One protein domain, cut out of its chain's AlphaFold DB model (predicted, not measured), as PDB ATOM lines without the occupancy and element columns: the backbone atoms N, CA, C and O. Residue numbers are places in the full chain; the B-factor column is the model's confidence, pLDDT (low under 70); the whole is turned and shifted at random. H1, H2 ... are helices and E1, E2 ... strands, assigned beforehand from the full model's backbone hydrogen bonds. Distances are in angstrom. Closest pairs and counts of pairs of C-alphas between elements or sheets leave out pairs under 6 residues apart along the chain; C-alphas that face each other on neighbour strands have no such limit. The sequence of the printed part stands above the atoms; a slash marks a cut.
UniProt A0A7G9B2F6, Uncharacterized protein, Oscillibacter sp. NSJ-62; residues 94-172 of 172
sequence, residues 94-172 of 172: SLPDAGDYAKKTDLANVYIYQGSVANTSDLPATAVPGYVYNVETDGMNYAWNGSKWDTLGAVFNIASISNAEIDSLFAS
ATOM      1  N   SER A  94    -131.174  78.556  63.358       92.25
ATOM      2  CA  SER A  94    -132.115  78.752  64.469       92.25
ATOM      3  C   SER A  94    -133.172  77.648  64.573       92.25
ATOM      4  O   SER A  94    -133.990  77.676  65.491       92.25
ATOM      5  N   LEU A  95    -133.156  76.670  63.659       92.12
ATOM      6  CA  LEU A  95    -133.996  75.481  63.758       92.12
ATOM      7  C   LEU A  95    -133.405  74.491  64.781       92.12
ATOM      8  O   LEU A  95    -132.184  74.329  64.824       92.12
ATOM      9  N   PRO A  96    -134.233  73.808  65.594       90.06
ATOM     10  CA  PRO A  96    -133.748  72.851  66.592       90.06
ATOM     11  C   PRO A  96    -132.941  71.681  66.008       90.06
ATOM     12  O   PRO A  96    -132.002  71.209  66.638       90.06
ATOM     13  N   ASP A  97    -133.302  71.239  64.806       93.38
ATOM     14  CA  ASP A  97    -132.716  70.123  64.056       93.38
ATOM     15  C   ASP A  97    -131.674  70.584  63.025       93.38
ATOM     16  O   ASP A  97    -131.188  69.797  62.215       93.38
ATOM     17  N   ALA A  98    -131.273  71.858  63.047       93.25
ATOM     18  CA  ALA A  98    -130.325  72.404  62.077       93.25
ATOM     19  C   ALA A  98    -128.983  71.652  62.037       93.25
ATOM     20  O   ALA A  98    -128.293  71.685  61.019       93.25
ATOM     21  N   GLY A  99    -128.600  71.019  63.150       92.56
ATOM     22  CA  GLY A  99    -127.382  70.221  63.274       92.56
ATOM     23  C   GLY A  99    -127.460  68.831  62.639       92.56
ATOM     24  O   GLY A  99    -126.413  68.225  62.426       92.56
ATOM     25  N   ASP A 100    -128.655  68.346  62.299       95.12
ATOM     26  CA  ASP A 100    -128.851  67.015  61.708       95.12
ATOM     27  C   ASP A 100    -128.523  66.999  60.204       95.12
ATOM     28  O   ASP A 100    -128.375  65.940  59.589       95.12
ATOM     29  N   TYR A 101    -128.374  68.181  59.602       90.25
ATOM     30  CA  TYR A 101    -128.086  68.362  58.186       90.25
ATOM     31  C   TYR A 101    -126.637  68.805  57.960       90.25
ATOM     32  O   TYR A 101    -126.134  69.719  58.614       90.25
ATOM     33  N   ALA A 102    -125.972  68.207  56.967       89.38
ATOM     34  CA  ALA A 102    -124.625  68.608  56.566       89.38
ATOM     35  C   ALA A 102    -124.629  69.977  55.864       89.38
ATOM     36  O   ALA A 102    -125.419  70.232  54.947       89.38
ATOM     37  N   LYS A 103    -123.697  70.855  56.237       88.38
ATOM     38  CA  LYS A 103    -123.434  72.100  55.506       88.38
ATOM     39  C   LYS A 103    -122.675  71.794  54.223       88.38
ATOM     40  O   LYS A 103    -121.913  70.837  54.138       88.38
ATOM     41  N   LYS A 104    -122.762  72.698  53.244       83.56
ATOM     42  CA  LYS A 104    -121.929  72.627  52.026       83.56
ATOM     43  C   LYS A 104    -120.429  72.578  52.345       83.56
ATOM     44  O   LYS A 104    -119.680  71.923  51.636       83.56
ATOM     45  N   THR A 105    -120.005  73.245  53.418       83.38
ATOM     46  CA  THR A 105    -118.621  73.207  53.911       83.38
ATOM     47  C   THR A 105    -118.231  71.848  54.477       83.38
ATOM     48  O   THR A 105    -117.077  71.458  54.350       83.38
ATOM     49  N   ASP A 106    -119.179  71.113  55.060       85.94
ATOM     50  CA  ASP A 106    -118.927  69.786  55.632       85.94
ATOM     51  C   ASP A 106    -118.697  68.750  54.517       85.94
ATOM     52  O   ASP A 106    -118.040  67.733  54.726       85.94
ATOM     53  N   LEU A 107    -119.172  69.046  53.301       85.00
ATOM     54  CA  LEU A 107    -118.973  68.231  52.101       85.00
ATOM     55  C   LEU A 107    -117.671  68.546  51.345       85.00
ATOM     56  O   LEU A 107    -117.388  67.888  50.348       85.00
ATOM     57  N   ALA A 108    -116.862  69.512  51.796       79.69
ATOM     58  CA  ALA A 108    -115.652  69.938  51.081       79.69
ATOM     59  C   ALA A 108    -114.594  68.826  50.923       79.69
ATOM     60  O   ALA A 108    -113.751  68.906  50.036       79.69
ATOM     61  N   ASN A 109    -114.651  67.791  51.767       78.75
ATOM     62  CA  ASN A 109    -113.734  66.646  51.745       78.75
ATOM     63  C   ASN A 109    -114.357  65.380  51.131       78.75
ATOM     64  O   ASN A 109    -113.801  64.293  51.270       78.75
ATOM     65  N   VAL A 110    -115.528  65.493  50.500       88.75
ATOM     66  CA  VAL A 110    -116.214  64.365  49.864       88.75
ATOM     67  C   VAL A 110    -116.008  64.434  48.357       88.75
ATOM     68  O   VAL A 110    -116.121  65.496  47.750       88.75
ATOM     69  N   TYR A 111    -115.744  63.282  47.742       91.44
ATOM     70  CA  TYR A 111    -115.762  63.160  46.292       91.44
ATOM     71  C   TYR A 111    -117.201  63.146  45.768       91.44
ATOM     72  O   TYR A 111    -117.983  62.248  46.080       91.44
ATOM     73  N   ILE A 112    -117.552  64.152  44.970       92.25
ATOM     74  CA  ILE A 112    -118.878  64.354  44.391       92.25
ATOM     75  C   ILE A 112    -118.818  63.969  42.917       92.25
ATOM     76  O   ILE A 112    -118.319  64.732  42.090       92.25
ATOM     77  N   TYR A 113    -119.352  62.797  42.584       95.06
ATOM     78  CA  TYR A 113    -119.419  62.336  41.201       95.06
ATOM     79  C   TYR A 113    -120.311  63.252  40.351       95.06
ATOM     80  O   TYR A 113    -121.484  63.452  40.663       95.06
ATOM     81  N   GLN A 114    -119.741  63.807  39.284       96.75
ATOM     82  CA  GLN A 114    -120.401  64.731  38.361       96.75
ATOM     83  C   GLN A 114    -120.804  64.074  37.034       96.75
ATOM     84  O   GLN A 114    -121.557  64.672  36.267       96.75
ATOM     85  N   GLY A 115    -120.323  62.859  36.755       97.06
ATOM     86  CA  GLY A 115    -120.606  62.130  35.519       97.06
ATOM     87  C   GLY A 115    -119.348  61.666  34.788       97.06
ATOM     88  O   GLY A 115    -118.249  61.652  35.348       97.06
ATOM     89  N   SER A 116    -119.529  61.308  33.517       97.62
ATOM     90  CA  SER A 116    -118.458  60.906  32.605       97.62
ATOM     91  C   SER A 116    -118.233  61.960  31.527       97.62
ATOM     92  O   SER A 116    -119.183  62.592  31.065       97.62
ATOM     93  N   VAL A 117    -116.985  62.113  31.100       97.94
ATOM     94  CA  VAL A 117    -116.598  62.856  29.898       97.94
ATOM     95  C   VAL A 117    -115.747  61.963  28.999       97.94
ATOM     96  O   VAL A 117    -115.104  61.030  29.480       97.94
ATOM     97  N   ALA A 118    -115.724  62.240  27.696       97.69
ATOM     98  CA  ALA A 118    -114.961  61.416  26.763       97.69
ATOM     99  C   ALA A 118    -113.444  61.578  26.982       97.69
ATOM    100  O   ALA A 118    -112.726  60.585  27.106       97.69
ATOM    101  N   ASN A 119    -112.952  62.819  27.079       96.94
ATOM    102  CA  ASN A 119    -111.523  63.140  27.140       96.94
ATOM    103  C   ASN A 119    -111.181  64.098  28.289       96.94
ATOM    104  O   ASN A 119    -112.024  64.851  28.771       96.94
ATOM    105  N   THR A 120    -109.899  64.169  28.661       95.50
ATOM    106  CA  THR A 120    -109.403  65.145  29.652       95.50
ATOM    107  C   THR A 120    -109.596  66.602  29.220       95.50
ATOM    108  O   THR A 120    -109.727  67.474  30.073       95.50
ATOM    109  N   SER A 121    -109.676  66.880  27.913       97.31
ATOM    110  CA  SER A 121    -110.007  68.208  27.371       97.31
ATOM    111  C   SER A 121    -111.460  68.623  27.595       97.31
ATOM    112  O   SER A 121    -111.769  69.809  27.505       97.31
ATOM    113  N   ASP A 122    -112.338  67.657  27.865       97.88
ATOM    114  CA  ASP A 122    -113.766  67.883  28.089       97.88
ATOM    115  C   ASP A 122    -114.064  68.164  29.574       97.88
ATOM    116  O   ASP A 122    -115.189  68.516  29.935       97.88
ATOM    117  N   LEU A 123    -113.056  68.034  30.448       97.38
ATOM    118  CA  LEU A 123    -113.165  68.421  31.848       97.38
ATOM    119  C   LEU A 123    -113.345  69.948  31.969       97.38
ATOM    120  O   LEU A 123    -112.643  70.710  31.299       97.38
ATOM    121  N   PRO A 124    -114.236  70.432  32.859       97.62
ATOM    122  CA  PRO A 124    -114.409  71.863  33.091       97.62
ATOM    123  C   PRO A 124    -113.093  72.564  33.453       97.62
ATOM    124  O   PRO A 124    -112.322  72.065  34.271       97.62
ATOM    125  N   ALA A 125    -112.864  73.767  32.916       96.94
ATOM    126  CA  ALA A 125    -111.658  74.550  33.215       96.94
ATOM    127  C   ALA A 125    -111.527  74.924  34.707       96.94
ATOM    128  O   ALA A 125    -110.423  75.111  35.210       96.94
ATOM    129  N   THR A 126    -112.656  75.027  35.411       95.88
ATOM    130  CA  THR A 126    -112.742  75.253  36.858       95.88
ATOM    131  C   THR A 126    -113.898  74.447  37.431       95.88
ATOM    132  O   THR A 126    -114.947  74.354  36.792       95.88
ATOM    133  N   ALA A 127    -113.754  73.940  38.653       94.38
ATOM    134  CA  ALA A 127    -114.820  73.244  39.367       94.38
ATOM    135  C   ALA A 127    -114.781  73.535  40.879       94.38
ATOM    136  O   ALA A 127    -113.966  74.324  41.365       94.38
ATOM    137  N   VAL A 128    -115.694  72.918  41.632       91.94
ATOM    138  CA  VAL A 128    -115.689  72.952  43.101       91.94
ATOM    139  C   VAL A 128    -114.764  71.840  43.610       91.94
ATOM    140  O   VAL A 128    -114.825  70.733  43.070       91.94
ATOM    141  N   PRO A 129    -113.897  72.098  44.612       92.12
ATOM    142  CA  PRO A 129    -113.085  71.052  45.226       92.12
ATOM    143  C   PRO A 129    -113.915  69.819  45.592       92.12
ATOM    144  O   PRO A 129    -115.013  69.948  46.132       92.12
ATOM    145  N   GLY A 130    -113.401  68.638  45.254       91.19
ATOM    146  CA  GLY A 130    -114.087  67.366  45.473       91.19
ATOM    147  C   GLY A 130    -114.980  66.912  44.317       91.19
ATOM    148  O   GLY A 130    -115.400  65.763  44.318       91.19
ATOM    149  N   TYR A 131    -115.250  67.731  43.295       94.62
ATOM    150  CA  TYR A 131    -115.935  67.241  42.090       94.62
ATOM    151  C   TYR A 131    -115.090  66.176  41.390       94.62
ATOM    152  O   TYR A 131    -113.895  66.383  41.193       94.62
ATOM    153  N   VAL A 132    -115.714  65.062  40.999       96.06
ATOM    154  CA  VAL A 132    -115.058  63.932  40.327       96.06
ATOM    155  C   VAL A 132    -115.761  63.600  39.021       96.06
ATOM    156  O   VAL A 132    -116.980  63.436  39.002       96.06
ATOM    157  N   TYR A 133    -114.987  63.446  37.952       97.44
ATOM    158  CA  TYR A 133    -115.454  62.908  36.676       97.44
ATOM    159  C   TYR A 133    -114.741  61.601  36.351       97.44
ATOM    160  O   TYR A 133    -113.559  61.442  36.659       97.44
ATOM    161  N   ASN A 134    -115.452  60.700  35.680       95.94
ATOM    162  CA  ASN A 134    -114.836  59.598  34.952       95.94
ATOM    163  C   ASN A 134    -114.429  60.089  33.554       95.94
ATOM    164  O   ASN A 134    -115.235  60.712  32.866       95.94
ATOM    165  N   VAL A 135    -113.205  59.805  33.122       96.12
ATOM    166  CA  VAL A 135    -112.740  60.068  31.756       96.12
ATOM    167  C   VAL A 135    -112.707  58.740  31.006       96.12
ATOM    168  O   VAL A 135    -112.011  57.803  31.383       96.12
ATOM    169  N   GLU A 136    -113.520  58.624  29.961       94.62
ATOM    170  CA  GLU A 136    -113.771  57.334  29.303       94.62
ATOM    171  C   GLU A 136    -112.573  56.827  28.500       94.62
ATOM    172  O   GLU A 136    -112.345  55.620  28.433       94.62
ATOM    173  N   THR A 137    -111.795  57.731  27.904       93.50
ATOM    174  CA  THR A 137    -110.656  57.370  27.046       93.50
ATOM    175  C   THR A 137    -109.519  56.668  27.780       93.50
ATOM    176  O   THR A 137    -108.860  55.816  27.186       93.50
ATOM    177  N   ASP A 138    -109.286  56.998  29.049       91.00
ATOM    178  CA  ASP A 138    -108.253  56.373  29.880       91.00
ATOM    179  C   ASP A 138    -108.826  55.524  31.029       91.00
ATOM    180  O   ASP A 138    -108.074  54.829  31.715       91.00
ATOM    181  N   GLY A 139    -110.150  55.542  31.218       89.88
ATOM    182  CA  GLY A 139    -110.837  54.822  32.286       89.88
ATOM    183  C   GLY A 139    -110.491  55.338  33.685       89.88
ATOM    184  O   GLY A 139    -110.613  54.583  34.651       89.88
ATOM    185  N   MET A 140    -110.011  56.583  33.804       93.56
ATOM    186  CA  MET A 140    -109.575  57.164  35.072       93.56
ATOM    187  C   MET A 140    -110.608  58.100  35.681       93.56
ATOM    188  O   MET A 140    -111.312  58.842  35.000       93.56
ATOM    189  N   ASN A 141    -110.621  58.131  37.014       95.12
ATOM    190  CA  ASN A 141    -111.322  59.162  37.765       95.12
ATOM    191  C   ASN A 141    -110.396  60.358  37.994       95.12
ATOM    192  O   ASN A 141    -109.265  60.195  38.462       95.12
ATOM    193  N   TYR A 142    -110.902  61.555  37.723       96.12
ATOM    194  CA  TYR A 142    -110.211  62.818  37.952       96.12
ATOM    195  C   TYR A 142    -110.984  63.650  38.964       96.12
ATOM    196  O   TYR A 142    -112.181  63.875  38.786       96.12
ATOM    197  N   ALA A 143    -110.306  64.132  40.004       95.94
ATOM    198  CA  ALA A 143    -110.892  64.992  41.026       95.94
ATOM    199  C   ALA A 143    -110.339  66.412  40.952       95.94
ATOM    200  O   ALA A 143    -109.131  66.615  40.845       95.94
ATOM    201  N   TRP A 144    -111.210  67.411  41.051       95.88
ATOM    202  CA  TRP A 144    -110.775  68.797  41.149       95.88
ATOM    203  C   TRP A 144    -110.270  69.089  42.562       95.88
ATOM    204  O   TRP A 144    -111.025  68.999  43.531       95.88
ATOM    205  N   ASN A 145    -109.004  69.489  42.683       91.88
ATOM    206  CA  ASN A 145    -108.382  69.811  43.973       91.88
ATOM    207  C   ASN A 145    -108.501  71.297  44.369       91.88
ATOM    208  O   ASN A 145    -107.943  71.719  45.379       91.88
ATOM    209  N   GLY A 146    -109.196  72.106  43.564       92.81
ATOM    210  CA  GLY A 146    -109.295  73.559  43.734       92.81
ATOM    211  C   GLY A 146    -108.408  74.368  42.786       92.81
ATOM    212  O   GLY A 146    -108.631  75.563  42.633       92.81
ATOM    213  N   SER A 147    -107.431  73.736  42.135       95.19
ATOM    214  CA  SER A 147    -106.522  74.385  41.176       95.19
ATOM    215  C   SER A 147    -106.383  73.624  39.859       95.19
ATOM    216  O   SER A 147    -106.181  74.243  38.818       95.19
ATOM    217  N   LYS A 148    -106.461  72.294  39.896       96.00
ATOM    218  CA  LYS A 148    -106.352  71.416  38.728       96.00
ATOM    219  C   LYS A 148    -107.103  70.106  38.958       96.00
ATOM    220  O   LYS A 148    -107.473  69.774  40.086       96.00
ATOM    221  N   TRP A 149    -107.286  69.358  37.877       96.56
ATOM    222  CA  TRP A 149    -107.736  67.973  37.925       96.56
ATOM    223  C   TRP A 149    -106.567  67.065  38.321       96.56
ATOM    224  O   TRP A 149    -105.564  67.007  37.611       96.56
ATOM    225  N   ASP A 150    -106.697  66.376  39.452       95.06
ATOM    226  CA  ASP A 150    -105.778  65.331  39.899       95.06
ATOM    227  C   ASP A 150    -106.313  63.957  39.484       95.06
ATOM    228  O   ASP A 150    -107.480  63.633  39.717       95.06
ATOM    229  N   THR A 151    -105.456  63.135  38.881       94.31
ATOM    230  CA  THR A 151    -105.780  61.746  38.535       94.31
ATOM    231  C   THR A 151    -105.797  60.891  39.804       94.31
ATOM    232  O   THR A 151    -104.805  60.832  40.528       94.31
ATOM    233  N   LEU A 152    -106.912  60.210  40.078       90.62
ATOM    234  CA  LEU A 152    -107.103  59.370  41.271       90.62
ATOM    235  C   LEU A 152    -106.867  57.872  41.015       90.62
ATOM    236  O   LEU A 152    -107.141  57.040  41.880       90.62
ATOM    237  N   GLY A 153    -106.367  57.521  39.834       81.44
ATOM    238  CA  GLY A 153    -106.040  56.153  39.457       81.44
ATOM    239  C   GLY A 153    -104.817  56.090  38.547       81.44
ATOM    240  O   GLY A 153    -104.323  57.106  38.062       81.44
ATOM    241  N   ALA A 154    -104.332  54.874  38.315       76.56
ATOM    242  CA  ALA A 154    -103.325  54.581  37.306       76.56
ATOM    243  C   ALA A 154    -103.742  53.326  36.537       76.56
ATOM    244  O   ALA A 154    -104.219  52.365  37.146       76.56
ATOM    245  N   VAL A 155    -103.553  53.310  35.212       70.12
ATOM    246  CA  VAL A 155    -103.710  52.074  34.437       70.12
ATOM    247  C   VAL A 155    -102.442  51.269  34.689       70.12
ATOM    248  O   VAL A 155    -101.353  51.689  34.295       70.12
ATOM    249  N   PHE A 156    -102.554  50.118  35.347       73.56
ATOM    250  CA  PHE A 156    -101.445  49.171  35.399       73.56
ATOM    251  C   PHE A 156    -101.430  48.360  34.101       73.56
ATOM    252  O   PHE A 156    -102.300  47.520  33.878       73.56
ATOM    253  N   ASN A 157    -100.445  48.620  33.242       75.44
ATOM    254  CA  ASN A 157    -100.233  47.838  32.028       75.44
ATOM    255  C   ASN A 157     -99.298  46.663  32.319       75.44
ATOM    256  O   ASN A 157     -98.136  46.860  32.672       75.44
ATOM    257  N   ILE A 158     -99.787  45.438  32.117       81.50
ATOM    258  CA  ILE A 158     -98.941  44.241  32.074       81.50
ATOM    259  C   ILE A 158     -98.442  44.088  30.640       81.50
ATOM    260  O   ILE A 158     -99.197  43.685  29.756       81.50
ATOM    261  N   ALA A 159     -97.171  44.405  30.410       82.75
ATOM    262  CA  ALA A 159     -96.505  44.034  29.170       82.75
ATOM    263  C   ALA A 159     -96.133  42.547  29.239       82.75
ATOM    264  O   ALA A 159     -95.371  42.129  30.113       82.75
ATOM    265  N   SER A 160     -96.684  41.734  28.337       86.94
ATOM    266  CA  SER A 160     -96.233  40.354  28.169       86.94
ATOM    267  C   SER A 160     -94.825  40.353  27.584       86.94
ATOM    268  O   SER A 160     -94.609  40.914  26.511       86.94
ATOM    269  N   ILE A 161     -93.894  39.698  28.264       88.88
ATOM    270  CA  ILE A 161     -92.555  39.424  27.749       88.88
ATOM    271  C   ILE A 161     -92.674  38.339  26.667       88.88
ATOM    272  O   ILE A 161     -93.372  37.340  26.852       88.88
ATOM    273  N   SER A 162     -92.035  38.555  25.521       93.38
ATOM    274  CA  SER A 162     -92.010  37.571  24.440       93.38
ATOM    275  C   SER A 162     -91.074  36.409  24.771       93.38
ATOM    276  O   SER A 162     -90.088  36.571  25.489       93.38
ATOM    277  N   ASN A 163     -91.326  35.231  24.191       91.88
ATOM    278  CA  ASN A 163     -90.424  34.084  24.355       91.88
ATOM    279  C   ASN A 163     -88.985  34.418  23.921       91.88
ATOM    280  O   ASN A 163     -88.049  34.007  24.587       91.88
ATOM    281  N   ALA A 164     -88.798  35.241  22.883       92.69
ATOM    282  CA  ALA A 164     -87.470  35.663  22.433       92.69
ATOM    283  C   ALA A 164     -86.720  36.517  23.476       92.69
ATOM    284  O   ALA A 164     -85.500  36.406  23.618       92.69
ATOM    285  N   GLU A 165     -87.439  37.360  24.222       93.19
ATOM    286  CA  GLU A 165     -86.878  38.130  25.337       93.19
ATOM    287  C   GLU A 165     -86.561  37.230  26.539       93.19
ATOM    288  O   GLU A 165     -85.545  37.452  27.192       93.19
ATOM    289  N   ILE A 166     -87.367  36.187  26.796       91.31
ATOM    290  CA  ILE A 166     -87.050  35.151  27.798       91.31
ATOM    291  C   ILE A 166     -85.761  34.430  27.402       91.31
ATOM    292  O   ILE A 166     -84.837  34.336  28.205       91.31
ATOM    293  N   ASP A 167     -85.687  33.953  26.162       94.50
ATOM    294  CA  ASP A 167     -84.577  33.145  25.659       94.50
ATOM    295  C   ASP A 167     -83.250  33.922  25.699       94.50
ATOM    296  O   ASP A 167     -82.204  33.371  26.052       94.50
ATOM    297  N   SER A 168     -83.293  35.230  25.426       92.44
ATOM    298  CA  SER A 168     -82.122  36.117  25.460       92.44
ATOM    299  C   SER A 168     -81.502  36.275  26.857       92.44
ATOM    300  O   SER A 168     -80.323  36.604  26.959       92.44
ATOM    301  N   LEU A 169     -82.253  36.024  27.937       90.38
ATOM    302  CA  LEU A 169     -81.745  36.104  29.315       90.38
ATOM    303  C   LEU A 169     -80.868  34.906  29.707       90.38
ATOM    304  O   LEU A 169     -80.131  34.991  30.690       90.38
ATOM    305  N   PHE A 170     -80.942  33.804  28.957       89.50
ATOM    306  CA  PHE A 170     -80.238  32.549  29.250       89.50
ATOM    307  C   PHE A 170     -79.198  32.170  28.191       89.50
ATOM    308  O   PHE A 170     -78.575  31.114  28.293       89.50
ATOM    309  N   ALA A 171     -78.989  33.018  27.184       80.94
ATOM    310  CA  ALA A 171     -77.939  32.836  26.195       80.94
ATOM    311  C   ALA A 171     -76.578  33.252  26.788       80.94
ATOM    312  O   ALA A 171     -76.145  34.393  26.640       80.94
ATOM    313  N   SER A 172     -75.929  32.322  27.497       67.12
ATOM    314  CA  SER A 172     -74.515  32.393  27.905       67.12
ATOM    315  C   SER A 172     -73.634  31.541  27.006       67.12
ATOM    316  O   SER A 172     -74.021  30.365  26.807       67.12
TER     317      SER A 172
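What this domain is: This is residues 94 to 172 of the 172 residues of an uncharacterized protein of Oscillibacter sp. NSJ-62 (UniProt A0A7G9B2F6). Little is regular: residues 94 to 106 and 156 to 172, with short H1, stick out from opposite ends of a compact body with one mixed, twisted sheet, E1 E2 E3 E4. The printed part has 79 residues, and its four named strands, followed by one named helix, hold only 25 of them; the class is mixed, helices and strands. It is extended, radius of gyration of the C-alphas 21.8 A, spans 82 by 27 by 19 A.

How they stand to each other: E2, residues 131 to 135, and E3, 140 to 144, form a hairpin, N 135 and O 140 within hydrogen-bond range at 2.8 A. E3 and E4, 149 to 151, form another, N 150 and O 143 at 2.8 A: a meander of antiparallel neighbours. E1, 112 to 117, is parallel to E2, N 114 and O 132 at 2.8 A. H1, 163 to 168, not on the sheet, has its O i to N i+4 pairs within range.

Where its parts are: E1 begins at C-alpha 112 (-118.878, 64.354, 44.391); H1 ends at C-alpha 168 (-82.122, 36.117, 25.460).

The domain as a whole: Links E1 to E2 and E4 to H1 are long; residue 172 is under pLDDT 70.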